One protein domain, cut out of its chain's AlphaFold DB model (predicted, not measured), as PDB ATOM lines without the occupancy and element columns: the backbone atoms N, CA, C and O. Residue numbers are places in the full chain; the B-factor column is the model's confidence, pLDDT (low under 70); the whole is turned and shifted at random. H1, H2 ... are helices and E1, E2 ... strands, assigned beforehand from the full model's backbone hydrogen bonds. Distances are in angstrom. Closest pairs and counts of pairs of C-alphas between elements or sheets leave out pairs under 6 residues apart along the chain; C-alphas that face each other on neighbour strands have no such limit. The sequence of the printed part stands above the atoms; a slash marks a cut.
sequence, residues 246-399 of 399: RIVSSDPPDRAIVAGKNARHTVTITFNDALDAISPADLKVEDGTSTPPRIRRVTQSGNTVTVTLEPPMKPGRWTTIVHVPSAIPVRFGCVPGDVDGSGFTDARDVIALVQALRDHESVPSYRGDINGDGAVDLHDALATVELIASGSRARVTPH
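What this domain is: This is residues 246 to 399 of the 399 residues of an uncharacterized protein of Planctomycetes bacterium (UniProt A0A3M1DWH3). What does a first look show? A sandwich of two sheets, E1 E3 E6 E5 and E2 E8 E7 E4, makes one end of the model; the helices H1 and H3, side by side and running opposite ways, make the other, with short H2 between them and the sandwich. What is it built of? The printed part has 154 residues with eight named strands, E1 to E8, then three named helices, H1 to H3; the class is mixed, with 74 residues, under half, in named elements. The first sheet, in the order given, is antiparallel and the second mixed. How large is it? It is compact, with a radius of gyration of the C-alphas of 15.8 A and spans of 45 by 35 by 24 A.

Where its parts are: Where are the strands? E1 is residues 247 to 251, from C-alpha 247 at (20.251, -24.909, 25.955), E2 256 to 258, E3 266 to 271 and E4 283 to 286. E5 is 294 to 301, 21.0 A long, E6 304 to 310, 20.0 A, E7 318 to 323, 16.4 A, and E8 328 to 334, 20.3 A. Where are the helices? H1 is residues 347 to 358, 16.6 A long, H2 365 to 368, and H3 378 to 389, 16.7 A, ending at C-alpha 389 (45.017, 0.403, 41.947).

How they stand to each other: How do the sheets stand? They form a sandwich, two sheets face to face, with best planes 12 degrees apart and strands at 33 degrees. Which atoms join the first, strongly twisted sheet? Antiparallel neighbours bring N 251 and O 268 of E1 and E3 to 2.8 A, N 269 and O 305 of E3 and E6 to 2.8 A, and N 299 and O 306 of the hairpin E5 and E6 to 2.9 A. And the second? Parallel E2 and E8 have N 258 and O 333 at 2.8 A, the hairpin E7 and E8 has N 321 and O 330 at 2.8 A, and antiparallel E4 and E7 have N 284 and O 322 at 2.9 A. What of the helices? H1 and H3 touch, closest at the C-alphas of Val 350 and Ala 381, 5.5 A, at a shallow tilt of 4 degrees, opposite ways, while H2 only grazes the second sheet with residues 365 to 368. In H1 and H3 every O i to N i+4 pair is within hydrogen-bond range; H2 is too short for one.

The domain as a whole: How far does it reach? The two C-alphas farthest apart, of Asp 276 and Ala 389, are 48.4 A apart. Is anything missing? The printed part has no cut; the links E3 to E4 and E8 to H1 are long. Where is confidence low? Residues 263 and 398 to 399 are under 70, against a mean pLDDT of the printed part of 91.7.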
ATOM      1  N   ARG A 246      16.848 -26.939  23.139       87.06
ATOM      2  CA  ARG A 246      17.065 -26.326  24.447       87.06
ATOM      3  C   ARG A 246      18.546 -26.143  24.714       87.06
ATOM      4  O   ARG A 246      19.362 -26.925  24.232       87.06
ATOM      5  N   ILE A 247      18.875 -25.145  25.525       92.31
ATOM      6  CA  ILE A 247      20.251 -24.909  25.955       92.31
ATOM      7  C   ILE A 247      20.717 -26.084  26.826       92.31
ATOM      8  O   ILE A 247      20.017 -26.477  27.759       92.31
ATOM      9  N   VAL A 248      21.893 -26.635  26.523       92.56
ATOM     10  CA  VAL A 248      22.551 -27.689  27.317       92.56
ATOM     11  C   VAL A 248      23.836 -27.210  27.979       92.56
ATOM     12  O   VAL A 248      24.193 -27.707  29.042       92.56
ATOM     13  N   SER A 249      24.527 -26.242  27.379       95.25
ATOM     14  CA  SER A 249      25.729 -25.640  27.950       95.25
ATOM     15  C   SER A 249      25.990 -24.256  27.357       95.25
ATOM     16  O   SER A 249      25.337 -23.824  26.403       95.25
ATOM     17  N   SER A 250      26.934 -23.536  27.956       97.25
ATOM     18  CA  SER A 250      27.416 -22.251  27.457       97.25
ATOM     19  C   SER A 250      28.916 -22.081  27.718       97.25
ATOM     20  O   SER A 250      29.491 -22.776  28.558       97.25
ATOM     21  N   ASP A 251      29.542 -21.171  26.973       94.38
ATOM     22  CA  ASP A 251      30.848 -20.581  27.265       94.38
ATOM     23  C   ASP A 251      30.690 -19.044  27.333       94.38
ATOM     24  O   ASP A 251      30.405 -18.404  26.310       94.38
ATOM     25  N   PRO A 252      30.858 -18.425  28.518       94.12
ATOM     26  CA  PRO A 252      31.224 -19.045  29.801       94.12
ATOM     27  C   PRO A 252      30.151 -20.036  30.284       94.12
ATOM     28  O   PRO A 252      29.027 -19.941  29.804       94.12
ATOM     29  N   PRO A 253      30.442 -20.973  31.205       95.25
ATOM     30  CA  PRO A 253      29.408 -21.856  31.742       95.25
ATOM     31  C   PRO A 253      28.344 -21.068  32.521       95.25
ATOM     32  O   PRO A 253      28.603 -19.964  33.008       95.25
ATOM     33  N   ASP A 254      27.143 -21.642  32.657       95.12
ATOM     34  CA  ASP A 254      26.060 -21.017  33.424       95.12
ATOM     35  C   ASP A 254      26.531 -20.692  34.850       95.12
ATOM     36  O   ASP A 254      27.170 -21.508  35.517       95.12
ATOM     37  N   ARG A 255      26.203 -19.482  35.304       93.81
ATOM     38  CA  ARG A 255      26.612 -18.875  36.579       93.81
ATOM     39  C   ARG A 255      28.105 -18.562  36.715       93.81
ATOM     40  O   ARG A 255      28.550 -18.254  37.819       93.81
ATOM     41  N   ALA A 256      28.882 -18.577  35.634       93.56
ATOM     42  CA  ALA A 256      30.265 -18.108  35.677       93.56
ATOM     43  C   ALA A 256      30.359 -16.589  35.897       93.56
ATOM     44  O   ALA A 256      29.502 -15.827  35.441       93.56
ATOM     45  N   ILE A 257      31.447 -16.155  36.539       92.81
ATOM     46  CA  ILE A 257      31.852 -14.748  36.611       92.81
ATOM     47  C   ILE A 257      32.938 -14.505  35.564       92.81
ATOM     48  O   ILE A 257      33.923 -15.236  35.484       92.81
ATOM     49  N   VAL A 258      32.721 -13.495  34.730       93.38
ATOM     50  CA  VAL A 258      33.645 -13.061  33.687       93.38
ATOM     51  C   VAL A 258      34.542 -11.954  34.226       93.38
ATOM     52  O   VAL A 258      34.034 -10.925  34.685       93.38
ATOM     53  N   ALA A 259      35.854 -12.161  34.113       91.81
ATOM     54  CA  ALA A 259      36.882 -11.303  34.696       91.81
ATOM     55  C   ALA A 259      37.508 -10.298  33.712       91.81
ATOM     56  O   ALA A 259      38.200  -9.382  34.137       91.81
ATOM     57  N   GLY A 260      37.263 -10.412  32.405       86.00
ATOM     58  CA  GLY A 260      37.839  -9.492  31.415       86.00
ATOM     59  C   GLY A 260      37.573  -8.008  31.726       86.00
ATOM     60  O   GLY A 260      36.439  -7.626  32.035       86.00
ATOM     61  N   LYS A 261      38.603  -7.152  31.612       74.69
ATOM     62  CA  LYS A 261      38.498  -5.684  31.780       74.69
ATOM     63  C   LYS A 261      37.528  -5.080  30.776       74.69
ATOM     64  O   LYS A 261      36.721  -4.212  31.116       74.69
ATOM     65  N   ASN A 262      37.584  -5.581  29.546       70.06
ATOM     66  CA  ASN A 262      36.555  -5.355  28.549       70.06
ATOM     67  C   ASN A 262      35.448  -6.372  28.810       70.06
ATOM     68  O   ASN A 262      35.638  -7.573  28.616       70.06
ATOM     69  N   ALA A 263      34.300  -5.896  29.285       64.50
ATOM     70  CA  ALA A 263      33.175  -6.776  29.536       64.50
ATOM     71  C   ALA A 263      32.854  -7.605  28.284       64.50
ATOM     72  O   ALA A 263      32.687  -7.059  27.193       64.50
ATOM     73  N   ARG A 264      32.788  -8.932  28.447       73.56
ATOM     74  CA  ARG A 264      32.663  -9.862  27.321       73.56
ATOM     75  C   ARG A 264      31.395  -9.547  26.524       73.56
ATOM     76  O   ARG A 264      30.292  -9.445  27.062       73.56
ATOM     77  N   HIS A 265      31.581  -9.374  25.222       85.44
ATOM     78  CA  HIS A 265      30.519  -9.040  24.271       85.44
ATOM     79  C   HIS A 265      29.877 -10.289  23.681       85.44
ATOM     80  O   HIS A 265      28.810 -10.201  23.091       85.44
ATOM     81  N   THR A 266      30.552 -11.433  23.779       92.19
ATOM     82  CA  THR A 266      30.178 -12.668  23.098       92.19
ATOM     83  C   THR A 266      30.018 -13.804  24.086       92.19
ATOM     84  O   THR A 266      30.903 -14.046  24.906       92.19
ATOM     85  N   VAL A 267      28.917 -14.534  23.966       94.88
ATOM     86  CA  VAL A 267      28.715 -15.804  24.662       94.88
ATOM     87  C   VAL A 267      28.351 -16.871  23.649       94.88
ATOM     88  O   VAL A 267      27.646 -16.600  22.675       94.88
ATOM     89  N   THR A 268      28.845 -18.076  23.872       96.75
ATOM     90  CA  THR A 268      28.516 -19.235  23.054       96.75
ATOM     91  C   THR A 268      27.523 -20.089  23.822       96.75
ATOM     92  O   THR A 268      27.727 -20.374  24.995       96.75
ATOM     93  N   ILE A 269      26.428 -20.470  23.179       97.56
ATOM     94  CA  ILE A 269      25.353 -21.281  23.739       97.56
ATOM     95  C   ILE A 269      25.264 -22.544  22.894       97.56
ATOM     96  O   ILE A 269      25.126 -22.466  21.675       97.56
ATOM     97  N   THR A 270      25.335 -23.705  23.530       96.50
ATOM     98  CA  THR A 270      25.177 -24.994  22.861       96.50
ATOM     99  C   THR A 270      23.808 -25.562  23.188       96.50
ATOM    100  O   THR A 270      23.373 -25.566  24.343       96.50
ATOM    101  N   PHE A 271      23.137 -26.053  22.157       93.75
ATOM    102  CA  PHE A 271      21.825 -26.668  22.225       93.75
ATOM    103  C   PHE A 271      21.926 -28.193  22.137       93.75
ATOM    104  O   PHE A 271      22.908 -28.751  21.639       93.75
ATOM    105  N   ASN A 272      20.902 -28.883  22.638       86.94
ATOM    106  CA  ASN A 272      20.804 -30.342  22.547       86.94
ATOM    107  C   ASN A 272      20.688 -30.844  21.101       86.94
ATOM    108  O   ASN A 272      20.909 -32.030  20.887       86.94
ATOM    109  N   ASP A 273      20.310 -30.000  20.143       86.25
ATOM    110  CA  ASP A 273      20.249 -30.339  18.722       86.25
ATOM    111  C   ASP A 273      20.563 -29.120  17.845       86.25
ATOM    112  O   ASP A 273      20.647 -27.990  18.338       86.25
ATOM    113  N   ALA A 274      20.759 -29.354  16.549       85.69
ATOM    114  CA  ALA A 274      20.827 -28.296  15.558       85.69
ATOM    115  C   ALA A 274      19.516 -27.493  15.539       85.69
ATOM    116  O   ALA A 274      18.423 -28.039  15.671       85.69
ATOM    117  N   LEU A 275      19.644 -26.180  15.377       84.50
ATOM    118  CA  LEU A 275      18.516 -25.279  15.152       84.50
ATOM    119  C   LEU A 275      18.327 -25.124  13.637       84.50
ATOM    120  O   LEU A 275      19.317 -24.981  12.921       84.50
ATOM    121  N   ASP A 276      17.097 -25.106  13.132       81.19
ATOM    122  CA  ASP A 276      16.878 -24.832  11.701       81.19
ATOM    123  C   ASP A 276      17.261 -23.385  11.349       81.19
ATOM    124  O   ASP A 276      17.908 -23.118  10.335       81.19
ATOM    125  N   ALA A 277      16.904 -22.446  12.229       86.31
ATOM    126  CA  ALA A 277      17.378 -21.071  12.231       86.31
ATOM    127  C   ALA A 277      17.180 -20.466  13.627       86.31
ATOM    128  O   ALA A 277      16.158 -20.710  14.267       86.31
ATOM    129  N   ILE A 278      18.126 -19.642  14.080       92.06
ATOM    130  CA  ILE A 278      17.968 -18.821  15.284       92.06
ATOM    131  C   ILE A 278      18.206 -17.348  14.972       92.06
ATOM    132  O   ILE A 278      19.125 -16.972  14.240       92.06
ATOM    133  N   SER A 279      17.370 -16.498  15.550       93.94
ATOM    134  CA  SER A 279      17.396 -15.052  15.391       93.94
ATOM    135  C   SER A 279      17.492 -14.354  16.755       93.94
ATOM    136  O   SER A 279      17.262 -14.967  17.797       93.94
ATOM    137  N   PRO A 280      17.790 -13.041  16.790       95.50
ATOM    138  CA  PRO A 280      17.705 -12.266  18.025       95.50
ATOM    139  C   PRO A 280      16.330 -12.307  18.714       95.50
ATOM    140  O   PRO A 280      16.271 -12.062  19.911       95.50
ATOM    141  N   ALA A 281      15.235 -12.587  17.993       94.12
ATOM    142  CA  ALA A 281      13.888 -12.642  18.571       94.12
ATOM    143  C   ALA A 281      13.644 -13.908  19.412       94.12
ATOM    144  O   ALA A 281      12.790 -13.903  20.297       94.12
ATOM    145  N   ASP A 282      14.426 -14.962  19.177       94.44
ATOM    146  CA  ASP A 282      14.337 -16.240  19.894       94.44
ATOM    147  C   ASP A 282      15.069 -16.207  21.242       94.44
ATOM    148  O   ASP A 282      15.097 -17.190  21.986       94.44
ATOM    149  N   LEU A 283      15.685 -15.070  21.566       96.75
ATOM    150  CA  LEU A 283      16.513 -14.873  22.739       96.75
ATOM    151  C   LEU A 283      16.083 -13.596  23.470       96.75
ATOM    152  O   LEU A 283      16.006 -12.513  22.894       96.75
ATOM    153  N   LYS A 284      15.851 -13.703  24.776       97.06
ATOM    154  CA  LYS A 284      15.563 -12.565  25.655       97.06
ATOM    155  C   LYS A 284      16.772 -12.285  26.541       97.06
ATOM    156  O   LYS A 284      17.341 -13.223  27.089       97.06
ATOM    157  N   VAL A 285      17.145 -11.017  26.710       97.06
ATOM    158  CA  VAL A 285      18.251 -10.604  27.592       97.06
ATOM    159  C   VAL A 285      17.716  -9.776  28.756       97.06
ATOM    160  O   VAL A 285      16.923  -8.856  28.556       97.06
ATOM    161  N   GLU A 286      18.162 -10.090  29.968       96.44
ATOM    162  CA  GLU A 286      17.772  -9.416  31.206       96.44
ATOM    163  C   GLU A 286      19.010  -9.157  32.077       96.44
ATOM    164  O   GLU A 286      19.849 -10.037  32.225       96.44
ATOM    165  N   ASP A 287      19.140  -7.978  32.693       93.62
ATOM    166  CA  ASP A 287      20.234  -7.665  33.640       93.62
ATOM    167  C   ASP A 287      19.739  -7.023  34.954       93.62
ATOM    168  O   ASP A 287      20.510  -6.455  35.733       93.62
ATOM    169  N   GLY A 288      18.420  -7.064  35.180       90.06
ATOM    170  CA  GLY A 288      17.755  -6.409  36.308       90.06
ATOM    171  C   GLY A 288      17.634  -4.882  36.186       90.06
ATOM    172  O   GLY A 288      17.213  -4.237  37.144       90.06
ATOM    173  N   THR A 289      17.996  -4.283  35.045       91.31
ATOM    174  CA  THR A 289      17.832  -2.846  34.774       91.31
ATOM    175  C   THR A 289      16.723  -2.578  33.755       91.31
ATOM    176  O   THR A 289      16.243  -3.481  33.076       91.31
ATOM    177  N   SER A 290      16.317  -1.312  33.615       92.25
ATOM    178  CA  SER A 290      15.365  -0.887  32.578       92.25
ATOM    179  C   SER A 290      15.967  -0.871  31.168       92.25
ATOM    180  O   SER A 290      15.239  -0.697  30.195       92.25
ATOM    181  N   THR A 291      17.291  -0.999  31.048       93.94
ATOM    182  CA  THR A 291      18.034  -0.938  29.783       93.94
ATOM    183  C   THR A 291      19.073  -2.064  29.713       93.94
ATOM    184  O   THR A 291      20.282  -1.796  29.756       93.94
ATOM    185  N   PRO A 292      18.635  -3.336  29.641       94.50
ATOM    186  CA  PRO A 292      19.551  -4.463  29.501       94.50
ATOM    187  C   PRO A 292      20.332  -4.398  28.174       94.50
ATOM    188  O   PRO A 292      19.885  -3.738  27.228       94.50
ATOM    189  N   PRO A 293      21.488  -5.082  28.074       94.12
ATOM    190  CA  PRO A 293      22.153  -5.321  26.796       94.12
ATOM    191  C   PRO A 293      21.181  -5.880  25.754       94.12
ATOM    192  O   PRO A 293      20.420  -6.799  26.053       94.12
ATOM    193  N   ARG A 294      21.211  -5.364  24.521       95.69
ATOM    194  CA  ARG A 294      20.471  -5.970  23.402       95.69
ATOM    195  C   ARG A 294      21.358  -6.955  22.654       95.69
ATOM    196  O   ARG A 294      22.584  -6.845  22.664       95.69
ATOM    197  N   ILE A 295      20.735  -7.885  21.943       96.69
ATOM    198  CA  ILE A 295      21.439  -8.791  21.036       96.69
ATOM    199  C   ILE A 295      21.719  -8.041  19.738       96.69
ATOM    200  O   ILE A 295      20.806  -7.698  18.991       96.69
ATOM    201  N   ARG A 296      22.998  -7.775  19.473       96.44
ATOM    202  CA  ARG A 296      23.464  -7.145  18.237       96.44
ATOM    203  C   ARG A 296      23.509  -8.139  17.086       96.44
ATOM    204  O   ARG A 296      23.172  -7.792  15.958       96.44
ATOM    205  N   ARG A 297      23.993  -9.353  17.356       95.94
ATOM    206  CA  ARG A 297      24.192 -10.389  16.340       95.94
ATOM    207  C   ARG A 297      24.037 -11.774  16.947       95.94
ATOM    208  O   ARG A 297      24.441 -11.996  18.085       95.94
ATOM    209  N   VAL A 298      23.513 -12.692  16.148       96.69
ATOM    210  CA  VAL A 298      23.491 -14.125  16.425       96.69
ATOM    211  C   VAL A 298      24.149 -14.822  15.240       96.69
ATOM    212  O   VAL A 298      23.827 -14.514  14.093       96.69
ATOM    213  N   THR A 299      25.110 -15.704  15.499       95.88
ATOM    214  CA  THR A 299      25.726 -16.558  14.473       95.88
ATOM    215  C   THR A 299      25.632 -18.006  14.909       95.88
ATOM    216  O   THR A 299      25.966 -18.320  16.047       95.88
ATOM    217  N   GLN A 300      25.203 -18.878  14.006       95.69
ATOM    218  CA  GLN A 300      24.974 -20.288  14.291       95.69
ATOM    219  C   GLN A 300      25.968 -21.167  13.525       95.69
ATOM    220  O   GLN A 300      26.272 -20.906  12.363       95.69
ATOM    221  N   SER A 301      26.443 -22.224  14.180       94.06
ATOM    222  CA  SER A 301      27.222 -23.311  13.590       94.06
ATOM    223  C   SER A 301      26.777 -24.638  14.209       94.06
ATOM    224  O   SER A 301      27.108 -24.938  15.357       94.06
ATOM    225  N   GLY A 302      26.002 -25.431  13.463       91.88
ATOM    226  CA  GLY A 302      25.399 -26.667  13.972       91.88
ATOM    227  C   GLY A 302      24.431 -26.393  15.128       91.88
ATOM    228  O   GLY A 302      23.510 -25.588  14.993       91.88
ATOM    229  N   ASN A 303      24.667 -27.040  16.271       93.88
ATOM    230  CA  ASN A 303      23.922 -26.852  17.522       93.88
ATOM    231  C   ASN A 303      24.485 -25.729  18.410       93.88
ATOM    232  O   ASN A 303      24.091 -25.597  19.566       93.88
ATOM    233  N   THR A 304      25.452 -24.958  17.916       96.38
ATOM    234  CA  THR A 304      26.125 -23.921  18.693       96.38
ATOM    235  C   THR A 304      25.789 -22.542  18.144       96.38
ATOM    236  O   THR A 304      25.806 -22.309  16.936       96.38
ATOM    237  N   VAL A 305      25.488 -21.616  19.049       97.12
ATOM    238  CA  VAL A 305      25.061 -20.253  18.752       97.12
ATOM    239  C   VAL A 305      25.954 -19.276  19.494       97.12
ATOM    240  O   VAL A 305      26.002 -19.272  20.718       97.12
ATOM    241  N   THR A 306      26.632 -18.400  18.763       97.06
ATOM    242  CA  THR A 306      27.361 -17.274  19.346       97.06
ATOM    243  C   THR A 306      26.471 -16.038  19.338       97.06
ATOM    244  O   THR A 306      26.054 -15.552  18.283       97.06
ATOM    245  N   VAL A 307      26.195 -15.513  20.528       97.50
ATOM    246  CA  VAL A 307      25.395 -14.311  20.763       97.50
ATOM    247  C   VAL A 307      26.335 -13.146  21.034       97.50
ATOM    248  O   VAL A 307      27.190 -13.232  21.910       97.50
ATOM    249  N   THR A 308      26.188 -12.051  20.289       96.50
ATOM    250  CA  THR A 308      26.918 -10.796  20.509       96.50
ATOM    251  C   THR A 308      25.994  -9.749  21.128       96.50
ATOM    252  O   THR A 308      24.969  -9.410  20.535       96.50
ATOM    253  N   LEU A 309      26.366  -9.210  22.287       96.00
ATOM    254  CA  LEU A 309      25.639  -8.196  23.049       96.00
ATOM    255  C   LEU A 309      26.130  -6.773  22.731       96.00
ATOM    256  O   LEU A 309      27.313  -6.552  22.466       96.00
ATOM    257  N   GLU A 310      25.225  -5.797  22.782       94.94
ATOM    258  CA  GLU A 310      25.528  -4.365  22.687       94.94
ATOM    259  C   GLU A 310      24.549  -3.544  23.555       94.94
ATOM    260  O   GLU A 310      23.344  -3.648  23.347       94.94
ATOM    261  N   PRO A 311      24.997  -2.711  24.513       93.12
ATOM    262  CA  PRO A 311      26.362  -2.640  25.035       93.12
ATOM    263  C   PRO A 311      26.816  -3.993  25.627       93.12
ATOM    264  O   PRO A 311      26.013  -4.920  25.721       93.12
ATOM    265  N   PRO A 312      28.094  -4.147  26.002       92.25
ATOM    266  CA  PRO A 312      28.579  -5.375  26.626       92.25
ATOM    267  C   PRO A 312      27.918  -5.614  27.996       92.25
ATOM    268  O   PRO A 312      27.209  -4.743  28.511       92.25
ATOM    269  N   MET A 313      28.171  -6.776  28.610       92.00
ATOM    270  CA  MET A 313      27.705  -7.045  29.979       92.00
ATOM    271  C   MET A 313      28.162  -5.940  30.945       92.00
ATOM    272  O   MET A 313      29.270  -5.422  30.843       92.00
ATOM    273  N   LYS A 314      27.313  -5.533  31.888       90.69
ATOM    274  CA  LYS A 314      27.671  -4.460  32.827       90.69
ATOM    275  C   LYS A 314      28.483  -5.030  33.999       90.69
ATOM    276  O   LYS A 314      28.013  -5.987  34.621       90.69
ATOM    277  N   PRO A 315      29.634  -4.435  34.364       90.69
ATOM    278  CA  PRO A 315      30.348  -4.799  35.587       90.69
ATOM    279  C   PRO A 315      29.454  -4.721  36.835       90.69
ATOM    280  O   PRO A 315      28.620  -3.823  36.966       90.69
ATOM    281  N   GLY A 316      29.634  -5.662  37.763       89.88
ATOM    282  CA  GLY A 316      28.878  -5.771  39.013       89.88
ATOM    283  C   GLY A 316      27.461  -6.342  38.872       89.88
ATOM    284  O   GLY A 316      26.687  -6.298  39.829       89.88
ATOM    285  N   ARG A 317      27.078  -6.857  37.695       90.25
ATOM    286  CA  ARG A 317      25.724  -7.367  37.427       90.25
ATOM    287  C   ARG A 317      25.732  -8.776  36.848       90.25
ATOM    288  O   ARG A 317      26.703  -9.209  36.232       90.25
ATOM    289  N   TRP A 318      24.602  -9.455  37.032       94.00
ATOM    290  CA  TRP A 318      24.252 -10.667  36.302       94.00
ATOM    291  C   TRP A 318      23.525 -10.291  35.013       94.00
ATOM    292  O   TRP A 318      22.592  -9.495  35.050       94.00
ATOM    293  N   THR A 319      23.923 -10.886  33.893       95.12
ATOM    294  CA  THR A 319      23.188 -10.855  32.624       95.12
ATOM    295  C   THR A 319      22.621 -12.247  32.364       95.12
ATOM    296  O   THR A 319      23.360 -13.227  32.379       95.12
ATOM    297  N   THR A 320      21.316 -12.341  32.143       96.81
ATOM    298  CA  THR A 320      20.587 -13.573  31.830       96.81
ATOM    299  C   THR A 320      20.189 -13.561  30.362       96.81
ATOM    300  O   THR A 320      19.601 -12.586  29.900       96.81
ATOM    301  N   ILE A 321      20.473 -14.643  29.643       97.12
ATOM    302  CA  ILE A 321      19.962 -14.895  28.294       97.12
ATOM    303  C   ILE A 321      18.990 -16.065  28.372       97.12
ATOM    304  O   ILE A 321      19.351 -17.137  28.847       97.12
ATOM    305  N   VAL A 322      17.759 -15.866  27.913       96.06
ATOM    306  CA  VAL A 322      16.703 -16.883  27.901       96.06
ATOM    307  C   VAL A 322      16.420 -17.279  26.465       96.06
ATOM    308  O   VAL A 322      16.087 -16.417  25.653       96.06
ATOM    309  N   HIS A 323      16.503 -18.571  26.158       94.62
ATOM    310  CA  HIS A 323      15.973 -19.088  24.900       94.62
ATOM    311  C   HIS A 323      14.448 -19.141  24.985       94.62
ATOM    312  O   HIS A 323      13.903 -19.920  25.764       94.62
ATOM    313  N   VAL A 324      13.767 -18.280  24.226       89.62
ATOM    314  CA  VAL A 324      12.316 -18.061  24.317       89.62
ATOM    315  C   VAL A 324      11.527 -19.354  24.070       89.62
ATOM    316  O   VAL A 324      10.693 -19.668  24.920       89.62
ATOM    317  N   PRO A 325      11.808 -20.154  23.017       85.94
ATOM    318  CA  PRO A 325      11.085 -21.404  22.776       85.94
ATOM    319  C   PRO A 325      11.195 -22.429  23.909       85.94
ATOM    320  O   PRO A 325      10.212 -23.090  24.227       85.94
ATOM    321  N   SER A 326      12.370 -22.567  24.539       84.06
ATOM    322  CA  SER A 326      12.569 -23.563  25.606       84.06
ATOM    323  C   SER A 326      12.411 -23.008  27.020       84.06
ATOM    324  O   SER A 326      12.498 -23.774  27.975       84.06
ATOM    325  N   ALA A 327      12.259 -21.691  27.170       86.75
ATOM    326  CA  ALA A 327      12.272 -20.965  28.441       86.75
ATOM    327  C   ALA A 327      13.483 -21.273  29.354       86.75
ATOM    328  O   ALA A 327      13.427 -21.030  30.559       86.75
ATOM    329  N   ILE A 328      14.591 -21.785  28.799       87.81
ATOM    330  CA  ILE A 328      15.796 -22.109  29.579       87.81
ATOM    331  C   ILE A 328      16.700 -20.873  29.634       87.81
ATOM    332  O   ILE A 328      17.088 -20.370  28.573       87.81
ATOM    333  N   PRO A 329      17.051 -20.382  30.837       95.12
ATOM    334  CA  PRO A 329      18.009 -19.302  31.009       95.12
ATOM    335  C   PRO A 329      19.454 -19.812  31.118       95.12
ATOM    336  O   PRO A 329      19.704 -20.888  31.655       95.12
ATOM    337  N   VAL A 330      20.404 -18.973  30.713       96.31
ATOM    338  CA  VAL A 330      21.818 -19.015  31.123       96.31
ATOM    339  C   VAL A 330      22.222 -17.654  31.675       96.31
ATOM    340  O   VAL A 330      21.756 -16.621  31.188       96.31
ATOM    341  N   ARG A 331      23.047 -17.632  32.719       95.62
ATOM    342  CA  ARG A 331      23.383 -16.435  33.493       95.62
ATOM    343  C   ARG A 331      24.885 -16.244  33.589       95.62
ATOM    344  O   ARG A 331      25.612 -17.185  33.881       95.62
ATOM    345  N   PHE A 332      25.329 -15.003  33.446       94.31
ATOM    346  CA  PHE A 332      26.742 -14.635  33.508       94.31
ATOM    347  C   PHE A 332      26.930 -13.427  34.418       94.31
ATOM    348  O   PHE A 332      26.239 -12.417  34.268       94.31
ATOM    349  N   GLY A 333      27.847 -13.530  35.371       93.00
ATOM    350  CA  GLY A 333      28.299 -12.414  36.191       93.00
ATOM    351  C   GLY A 333      29.447 -11.697  35.492       93.00
ATOM    352  O   GLY A 333      30.183 -12.307  34.721       93.00
ATOM    353  N   CYS A 334      29.633 -10.410  35.763       92.75
ATOM    354  CA  CYS A 334      30.803  -9.675  35.286       92.75
ATOM    355  C   CYS A 334      31.447  -8.919  36.447       92.75
ATOM    356  O   CYS A 334      30.845  -7.994  36.992       92.75
ATOM    357  N   VAL A 335      32.665  -9.304  36.820       93.62
ATOM    358  CA  VAL A 335      33.493  -8.606  37.814       93.62
ATOM    359  C   VAL A 335      34.898  -8.503  37.224       93.62
ATOM    360  O   VAL A 335      35.654  -9.463  37.300       93.62
ATOM    361  N   PRO A 336      35.251  -7.373  36.589       92.75
ATOM    362  CA  PRO A 336      36.570  -7.200  35.993       92.75
ATOM    363  C   PRO A 336      37.703  -7.484  36.987       92.75
ATOM    364  O   PRO A 336      37.774  -6.835  38.025       92.75
ATOM    365  N   GLY A 337      38.591  -8.419  36.668       93.19
ATOM    366  CA  GLY A 337      39.714  -8.841  37.500       93.19
ATOM    367  C   GLY A 337      39.409  -9.930  38.534       93.19
ATOM    368  O   GLY A 337      40.334 -10.291  39.241       93.19
ATOM    369  N   ASP A 338      38.182 -10.456  38.628       94.62
ATOM    370  CA  ASP A 338      37.816 -11.563  39.537       94.62
ATOM    371  C   ASP A 338      38.243 -12.923  38.960       94.62
ATOM    372  O   ASP A 338      37.449 -13.693  38.406       94.62
ATOM    373  N   VAL A 339      39.546 -13.183  39.018       94.88
ATOM    374  CA  VAL A 339      40.156 -14.414  38.518       94.88
ATOM    375  C   VAL A 339      39.771 -15.590  39.406       94.88
ATOM    376  O   VAL A 339      39.560 -16.680  38.874       94.88
ATOM    377  N   ASP A 340      39.638 -15.406  40.727       93.81
ATOM    378  CA  ASP A 340      39.361 -16.483  41.691       93.81
ATOM    379  C   ASP A 340      37.866 -16.841  41.825       93.81
ATOM    380  O   ASP A 340      37.527 -17.938  42.285       93.81
ATOM    381  N   GLY A 341      36.979 -16.018  41.258       91.44
ATOM    382  CA  GLY A 341      35.535 -16.243  41.208       91.44
ATOM    383  C   GLY A 341      34.841 -15.948  42.538       91.44
ATOM    384  O   GLY A 341      33.739 -16.449  42.778       91.44
ATOM    385  N   SER A 342      35.477 -15.181  43.426       91.56
ATOM    386  CA  SER A 342      34.934 -14.827  44.738       91.56
ATOM    387  C   SER A 342      33.871 -13.726  44.682       91.56
ATOM    388  O   SER A 342      33.212 -13.459  45.692       91.56
ATOM    389  N   GLY A 343      33.663 -13.105  43.520       91.62
ATOM    390  CA  GLY A 343      32.736 -11.996  43.316       91.62
ATOM    391  C   GLY A 343      33.340 -10.624  43.612       91.62
ATOM    392  O   GLY A 343      32.587  -9.646  43.700       91.62
ATOM    393  N   PHE A 344      34.661 -10.546  43.793       92.38
ATOM    394  CA  PHE A 344      35.410  -9.338  44.133       92.38
ATOM    395  C   PHE A 344      36.699  -9.258  43.321       92.38
ATOM    396  O   PHE A 344      37.289 -10.282  43.030       92.38
ATOM    397  N   THR A 345      37.149  -8.035  43.038       93.69
ATOM    398  CA  THR A 345      38.480  -7.767  42.477       93.69
ATOM    399  C   THR A 345      39.430  -7.330  43.591       93.69
ATOM    400  O   THR A 345      39.303  -6.215  44.115       93.69
ATOM    401  N   ASP A 346      40.380  -8.178  43.975       94.88
ATOM    402  CA  ASP A 346      41.386  -7.874  44.988       94.88
ATOM    403  C   ASP A 346      42.726  -8.612  44.785       94.88
ATOM    404  O   ASP A 346      42.998  -9.225  43.758       94.88
ATOM    405  N   ALA A 347      43.642  -8.481  45.749       95.88
ATOM    406  CA  ALA A 347      44.984  -9.052  45.639       95.88
ATOM    407  C   ALA A 347      44.991 -10.590  45.525       95.88
ATOM    408  O   ALA A 347      45.984 -11.152  45.060       95.88
ATOM    409  N   ARG A 348      43.912 -11.273  45.934       96.50
ATOM    410  CA  ARG A 348      43.767 -12.727  45.789       96.50
ATOM    411  C   ARG A 348      43.665 -13.129  44.327       96.50
ATOM    412  O   ARG A 348      44.242 -14.150  43.973       96.50
ATOM    413  N   ASP A 349      43.063 -12.302  43.478       96.31
ATOM    414  CA  ASP A 349      42.971 -12.561  42.040       96.31
ATOM    415  C   ASP A 349      44.336 -12.532  41.361       96.31
ATOM    416  O   ASP A 349      44.665 -13.409  40.564       96.31
ATOM    417  N   VAL A 350      45.178 -11.564  41.740       97.00
ATOM    418  CA  VAL A 350      46.565 -11.483  41.257       97.00
ATOM    419  C   VAL A 350      47.344 -12.728  41.681       97.00
ATOM    420  O   VAL A 350      48.072 -13.308  40.878       97.00
ATOM    421  N   ILE A 351      47.182 -13.162  42.936       97.25
ATOM    422  CA  ILE A 351      47.836 -14.369  43.456       97.25
ATOM    423  C   ILE A 351      47.334 -15.614  42.719       97.25
ATOM    424  O   ILE A 351      48.162 -16.423  42.305       97.25
ATOM    425  N   ALA A 352      46.020 -15.756  42.529       96.56
ATOM    426  CA  ALA A 352      45.406 -16.885  41.839       96.56
ATOM    427  C   ALA A 352      45.903 -16.991  40.392       96.56
ATOM    428  O   ALA A 352      46.309 -18.066  39.956       96.56
ATOM    429  N   LEU A 353      45.960 -15.866  39.675       96.25
ATOM    430  CA  LEU A 353      46.456 -15.826  38.304       96.25
ATOM    431  C   LEU A 353      47.946 -16.185  38.220       96.25
ATOM    432  O   LEU A 353      48.333 -17.039  37.430       96.25
ATOM    433  N   VAL A 354      48.790 -15.590  39.070       97.19
ATOM    434  CA  VAL A 354      50.233 -15.890  39.097       97.19
ATOM    435  C   VAL A 354      50.500 -17.348  39.478       97.19
ATOM    436  O   VAL A 354      51.399 -17.970  38.913       97.19
ATOM    437  N   GLN A 355      49.735 -17.902  40.423       97.06
ATOM    438  CA  GLN A 355      49.827 -19.313  40.793       97.06
ATOM    439  C   GLN A 355      49.465 -20.212  39.613       97.06
ATOM    440  O   GLN A 355      50.270 -21.072  39.268       97.06
ATOM    441  N   ALA A 356      48.343 -19.955  38.940       96.12
ATOM    442  CA  ALA A 356      47.935 -20.732  37.775       96.12
ATOM    443  C   ALA A 356      48.984 -20.685  36.648       96.12
ATOM    444  O   ALA A 356      49.336 -21.720  36.086       96.12
ATOM    445  N   LEU A 357      49.567 -19.511  36.373       96.31
ATOM    446  CA  LEU A 357      50.641 -19.357  35.383       96.31
ATOM    447  C   LEU A 357      51.912 -20.131  35.761       96.31
ATOM    448  O   LEU A 357      52.533 -20.759  34.903       96.31
ATOM    449  N   ARG A 358      52.309 -20.091  37.041       97.19
ATOM    450  CA  ARG A 358      53.480 -20.818  37.561       97.19
ATOM    451  C   ARG A 358      53.273 -22.329  37.519       97.19
ATOM    452  O   ARG A 358      54.198 -23.058  37.175       97.19
ATOM    453  N   ASP A 359      52.081 -22.777  37.891       97.00
ATOM    454  CA  ASP A 359      51.734 -24.193  38.007       97.00
ATOM    455  C   ASP A 359      51.300 -24.781  36.646       97.00
ATOM    456  O   ASP A 359      50.994 -25.968  36.545       97.00
ATOM    457  N   HIS A 360      51.347 -23.965  35.581       93.44
ATOM    458  CA  HIS A 360      50.928 -24.297  34.217       93.44
ATOM    459  C   HIS A 360      49.477 -24.800  34.144       93.44
ATOM    460  O   HIS A 360      49.130 -25.640  33.310       93.44
ATOM    461  N   GLU A 361      48.622 -24.276  35.020       94.38
ATOM    462  CA  GLU A 361      47.197 -24.559  35.015       94.38
ATOM    463  C   GLU A 361      46.510 -23.800  33.877       94.38
ATOM    464  O   GLU A 361      46.762 -22.620  33.625       94.38
ATOM    465  N   SER A 362      45.603 -24.485  33.178       91.62
ATOM    466  CA  SER A 362      44.792 -23.862  32.135       91.62
ATOM    467  C   SER A 362      43.690 -23.018  32.773       91.62
ATOM    468  O   SER A 362      42.711 -23.553  33.300       91.62
ATOM    469  N   VAL A 363      43.838 -21.695  32.716       92.50
ATOM    470  CA  VAL A 363      42.789 -20.752  33.114       92.50
ATOM    471  C   VAL A 363      41.923 -20.443  31.891       92.50
ATOM    472  O   VAL A 363      42.448 -20.003  30.866       92.50
ATOM    473  N   PRO A 364      40.594 -20.637  31.954       92.56
ATOM    474  CA  PRO A 364      39.716 -20.260  30.854       92.56
ATOM    475  C   PRO A 364      39.830 -18.764  30.538       92.56
ATOM    476  O   PRO A 364      39.824 -17.945  31.457       92.56
ATOM    477  N   SER A 365      39.841 -18.390  29.257       92.06
ATOM    478  CA  SER A 365      39.996 -16.985  28.842       92.06
ATOM    479  C   SER A 365      38.953 -16.053  29.462       92.06
ATOM    480  O   SER A 365      39.276 -14.935  29.836       92.06
ATOM    481  N   TYR A 366      37.718 -16.516  29.695       92.19
ATOM    482  CA  TYR A 366      36.697 -15.698  30.362       92.19
ATOM    483  C   TYR A 366      37.044 -15.311  31.817       92.19
ATOM    484  O   TYR A 366      36.426 -14.381  32.339       92.19
ATOM    485  N   ARG A 367      38.002 -15.997  32.462       93.00
ATOM    486  CA  ARG A 367      38.539 -15.679  33.801       93.00
ATOM    487  C   ARG A 367      39.948 -15.097  33.770       93.00
ATOM    488  O   ARG A 367      40.284 -14.339  34.665       93.00
ATOM    489  N   GLY A 368      40.777 -15.515  32.818       92.94
ATOM    490  CA  GLY A 368      42.209 -15.217  32.833       92.94
ATOM    491  C   GLY A 368      42.644 -14.077  31.919       92.94
ATOM    492  O   GLY A 368      43.627 -13.427  32.239       92.94
ATOM    493  N   ASP A 369      41.925 -13.831  30.821       94.12
ATOM    494  CA  ASP A 369      42.275 -12.812  29.820       94.12
ATOM    495  C   ASP A 369      41.656 -11.472  30.246       94.12
ATOM    496  O   ASP A 369      40.516 -11.117  29.915       94.12
ATOM    497  N   ILE A 370      42.380 -10.773  31.112       94.06
ATOM    498  CA  ILE A 370      41.961  -9.520  31.727       94.06
ATOM    499  C   ILE A 370      42.189  -8.367  30.759       94.06
ATOM    500  O   ILE A 370      41.357  -7.460  30.706       94.06
ATOM    501  N   ASN A 371      43.280  -8.378  29.992       92.19
ATOM    502  CA  ASN A 371      43.617  -7.293  29.073       92.19
ATOM    503  C   ASN A 371      42.881  -7.395  27.711       92.19
ATOM    504  O   ASN A 371      42.741  -6.378  27.023       92.19
ATOM    505  N   GLY A 372      42.319  -8.562  27.378       89.94
ATOM    506  CA  GLY A 372      41.563  -8.837  26.158       89.94
ATOM    507  C   GLY A 372      42.424  -9.137  24.929       89.94
ATOM    508  O   GLY A 372      41.945  -8.915  23.811       89.94
ATOM    509  N   ASP A 373      43.679  -9.557  25.097       91.81
ATOM    510  CA  ASP A 373      44.600  -9.864  23.995       91.81
ATOM    511  C   ASP A 373      44.474 -11.305  23.464       91.81
ATOM    512  O   ASP A 373      45.039 -11.634  22.414       91.81
ATOM    513  N   GLY A 374      43.654 -12.133  24.119       90.12
ATOM    514  CA  GLY A 374      43.380 -13.515  23.740       90.12
ATOM    515  C   GLY A 374      44.334 -14.542  24.350       90.12
ATOM    516  O   GLY A 374      44.140 -15.740  24.117       90.12
ATOM    517  N   ALA A 375      45.336 -14.113  25.118       92.81
ATOM    518  CA  ALA A 375      46.184 -14.968  25.932       92.81
ATOM    519  C   ALA A 375      45.817 -14.840  27.420       92.81
ATOM    520  O   ALA A 375      45.092 -13.943  27.826       92.81
ATOM    521  N   VAL A 376      46.272 -15.805  28.222       94.88
ATOM    522  CA  VAL A 376      46.290 -15.672  29.682       94.88
ATOM    523  C   VAL A 376      47.748 -15.713  30.106       94.88
ATOM    524  O   VAL A 376      48.363 -16.783  30.080       94.88
ATOM    525  N   ASP A 377      48.322 -14.559  30.429       96.19
ATOM    526  CA  ASP A 377      49.742 -14.417  30.742       96.19
ATOM    527  C   ASP A 377      50.042 -13.351  31.822       96.19
ATOM    528  O   ASP A 377      49.180 -12.910  32.584       96.19
ATOM    529  N   LEU A 378      51.318 -12.978  31.978       96.38
ATOM    530  CA  LEU A 378      51.738 -12.032  33.016       96.38
ATOM    531  C   LEU A 378      51.200 -10.603  32.785       96.38
ATOM    532  O   LEU A 378      51.100  -9.827  33.739       96.38
ATOM    533  N   HIS A 379      50.832 -10.246  31.552       96.62
ATOM    534  CA  HIS A 379      50.192  -8.970  31.242       96.62
ATOM    535  C   HIS A 379      48.791  -8.888  31.860       96.62
ATOM    536  O   HIS A 379      48.393  -7.809  32.302       96.62
ATOM    537  N   ASP A 380      48.079 -10.010  31.993       96.44
ATOM    538  CA  ASP A 380      46.784 -10.067  32.678       96.44
ATOM    539  C   ASP A 380      46.909  -9.847  34.186       96.44
ATOM    540  O   ASP A 380      46.094  -9.148  34.801       96.44
ATOM    541  N   ALA A 381      47.980 -10.365  34.794       95.62
ATOM    542  CA  ALA A 381      48.286 -10.103  36.199       95.62
ATOM    543  C   ALA A 381      48.566  -8.613  36.434       95.62
ATOM    544  O   ALA A 381      48.057  -8.030  37.395       95.62
ATOM    545  N   LEU A 382      49.308  -7.966  35.528       96.19
ATOM    546  CA  LEU A 382      49.539  -6.524  35.587       96.19
ATOM    547  C   LEU A 382      48.236  -5.731  35.392       96.19
ATOM    548  O   LEU A 382      47.962  -4.815  36.168       96.19
ATOM    549  N   ALA A 383      47.394  -6.119  34.430       95.12
ATOM    550  CA  ALA A 383      46.093  -5.489  34.205       95.12
ATOM    551  C   ALA A 383      45.162  -5.618  35.427       95.12
ATOM    552  O   ALA A 383      44.420  -4.685  35.744       95.12
ATOM    553  N   THR A 384      45.241  -6.735  36.155       94.81
ATOM    554  CA  THR A 384      44.514  -6.943  37.419       94.81
ATOM    555  C   THR A 384      45.022  -6.000  38.513       94.81
ATOM    556  O   THR A 384      44.226  -5.357  39.197       94.81
ATOM    557  N   VAL A 385      46.344  -5.831  38.644       95.88
ATOM    558  CA  VAL A 385      46.939  -4.861  39.584       95.88
ATOM    559  C   VAL A 385      46.498  -3.431  39.262       95.88
ATOM    560  O   VAL A 385      46.136  -2.684  40.171       95.88
ATOM    561  N   GLU A 386      46.474  -3.050  37.983       94.62
ATOM    562  CA  GLU A 386      45.978  -1.739  37.552       94.62
ATOM    563  C   GLU A 386      44.499  -1.532  37.906       94.62
ATOM    564  O   GLU A 386      44.121  -0.458  38.382       94.62
ATOM    565  N   LEU A 387      43.659  -2.556  37.715       92.44
ATOM    566  CA  LEU A 387      42.247  -2.515  38.102       92.44
ATOM    567  C   LEU A 387      42.095  -2.260  39.606       92.44
ATOM    568  O   LEU A 387      41.349  -1.355  39.997       92.44
ATOM    569  N   ILE A 388      42.860  -2.969  40.437       93.19
ATOM    570  CA  ILE A 388      42.862  -2.790  41.895       93.19
ATOM    571  C   ILE A 388      43.333  -1.377  42.269       93.19
ATOM    572  O   ILE A 388      42.681  -0.696  43.064       93.19
ATOM    573  N   ALA A 389      44.433  -0.910  41.672       93.94
ATOM    574  CA  ALA A 389      45.017   0.403  41.947       93.94
ATOM    575  C   ALA A 389      44.104   1.563  41.520       93.94
ATOM    576  O   ALA A 389      44.079   2.603  42.177       93.94
ATOM    577  N   SER A 390      43.310   1.375  40.462       90.62
ATOM    578  CA  SER A 390      42.328   2.362  39.994       90.62
ATOM    579  C   SER A 390      41.128   2.536  40.934       90.62
ATOM    580  O   SER A 390      40.303   3.423  40.723       90.62
ATOM    581  N   GLY A 391      41.003   1.693  41.968       82.00
ATOM    582  CA  GLY A 391      39.863   1.704  42.885       82.00
ATOM    583  C   GLY A 391      38.586   1.112  42.285       82.00
ATOM    584  O   GLY A 391      37.507   1.284  42.858       82.00
ATOM    585  N   SER A 392      38.689   0.400  41.158       73.25
ATOM    586  CA  SER A 392      37.568  -0.280  40.506       73.25
ATOM    587  C   SER A 392      37.122  -1.485  41.337       73.25
ATOM    588  O   SER A 392      37.535  -2.612  41.097       73.25
ATOM    589  N   ARG A 393      36.275  -1.255  42.346       71.38
ATOM    590  CA  ARG A 393      35.646  -2.321  43.138       71.38
ATOM    591  C   ARG A 393      34.284  -2.664  42.549       71.38
ATOM    592  O   ARG A 393      33.265  -2.117  42.969       71.38
ATOM    593  N   ALA A 394      34.265  -3.557  41.566       70.12
ATOM    594  CA  ALA A 394      33.028  -4.208  41.159       70.12
ATOM    595  C   ALA A 394      32.703  -5.336  42.150       70.12
ATOM    596  O   ALA A 394      33.589  -6.050  42.611       70.12
ATOM    597  N   ARG A 395      31.422  -5.483  42.494       82.12
ATOM    598  CA  ARG A 395      30.905  -6.630  43.242       82.12
ATOM    599  C   ARG A 395      29.652  -7.104  42.540       82.12
ATOM    600  O   ARG A 395      28.738  -6.307  42.330       82.12
ATOM    601  N   VAL A 396      29.591  -8.384  42.214       79.69
ATOM    602  CA  VAL A 396      28.336  -8.999  41.793       79.69
ATOM    603  C   VAL A 396      27.589  -9.446  43.048       79.69
ATOM    604  O   VAL A 396      28.121 -10.164  43.893       79.69
ATOM    605  N   THR A 397      26.357  -8.967  43.211       72.56
ATOM    606  CA  THR A 397      25.515  -9.379  44.343       72.56
ATOM    607  C   THR A 397      24.998 -10.796  44.066       72.56
ATOM    608  O   THR A 397      24.497 -11.029  42.961       72.56
ATOM    609  N   PRO A 398      25.109 -11.747  45.010       60.00
ATOM    610  CA  PRO A 398      24.425 -13.030  44.888       60.00
ATOM    611  C   PRO A 398      22.915 -12.783  44.794       60.00
ATOM    612  O   PRO A 398      22.395 -11.940  45.529       60.00
ATOM    613  N   HIS A 399      22.242 -13.482  43.880       52.75
ATOM    614  CA  HIS A 399      20.781 -13.516  43.803       52.75
ATOM    615  C   HIS A 399      20.228 -14.706  44.570       52.75
ATOM    616  O   HIS A 399      20.824 -15.800  44.439       52.75
TER     617      HIS A 399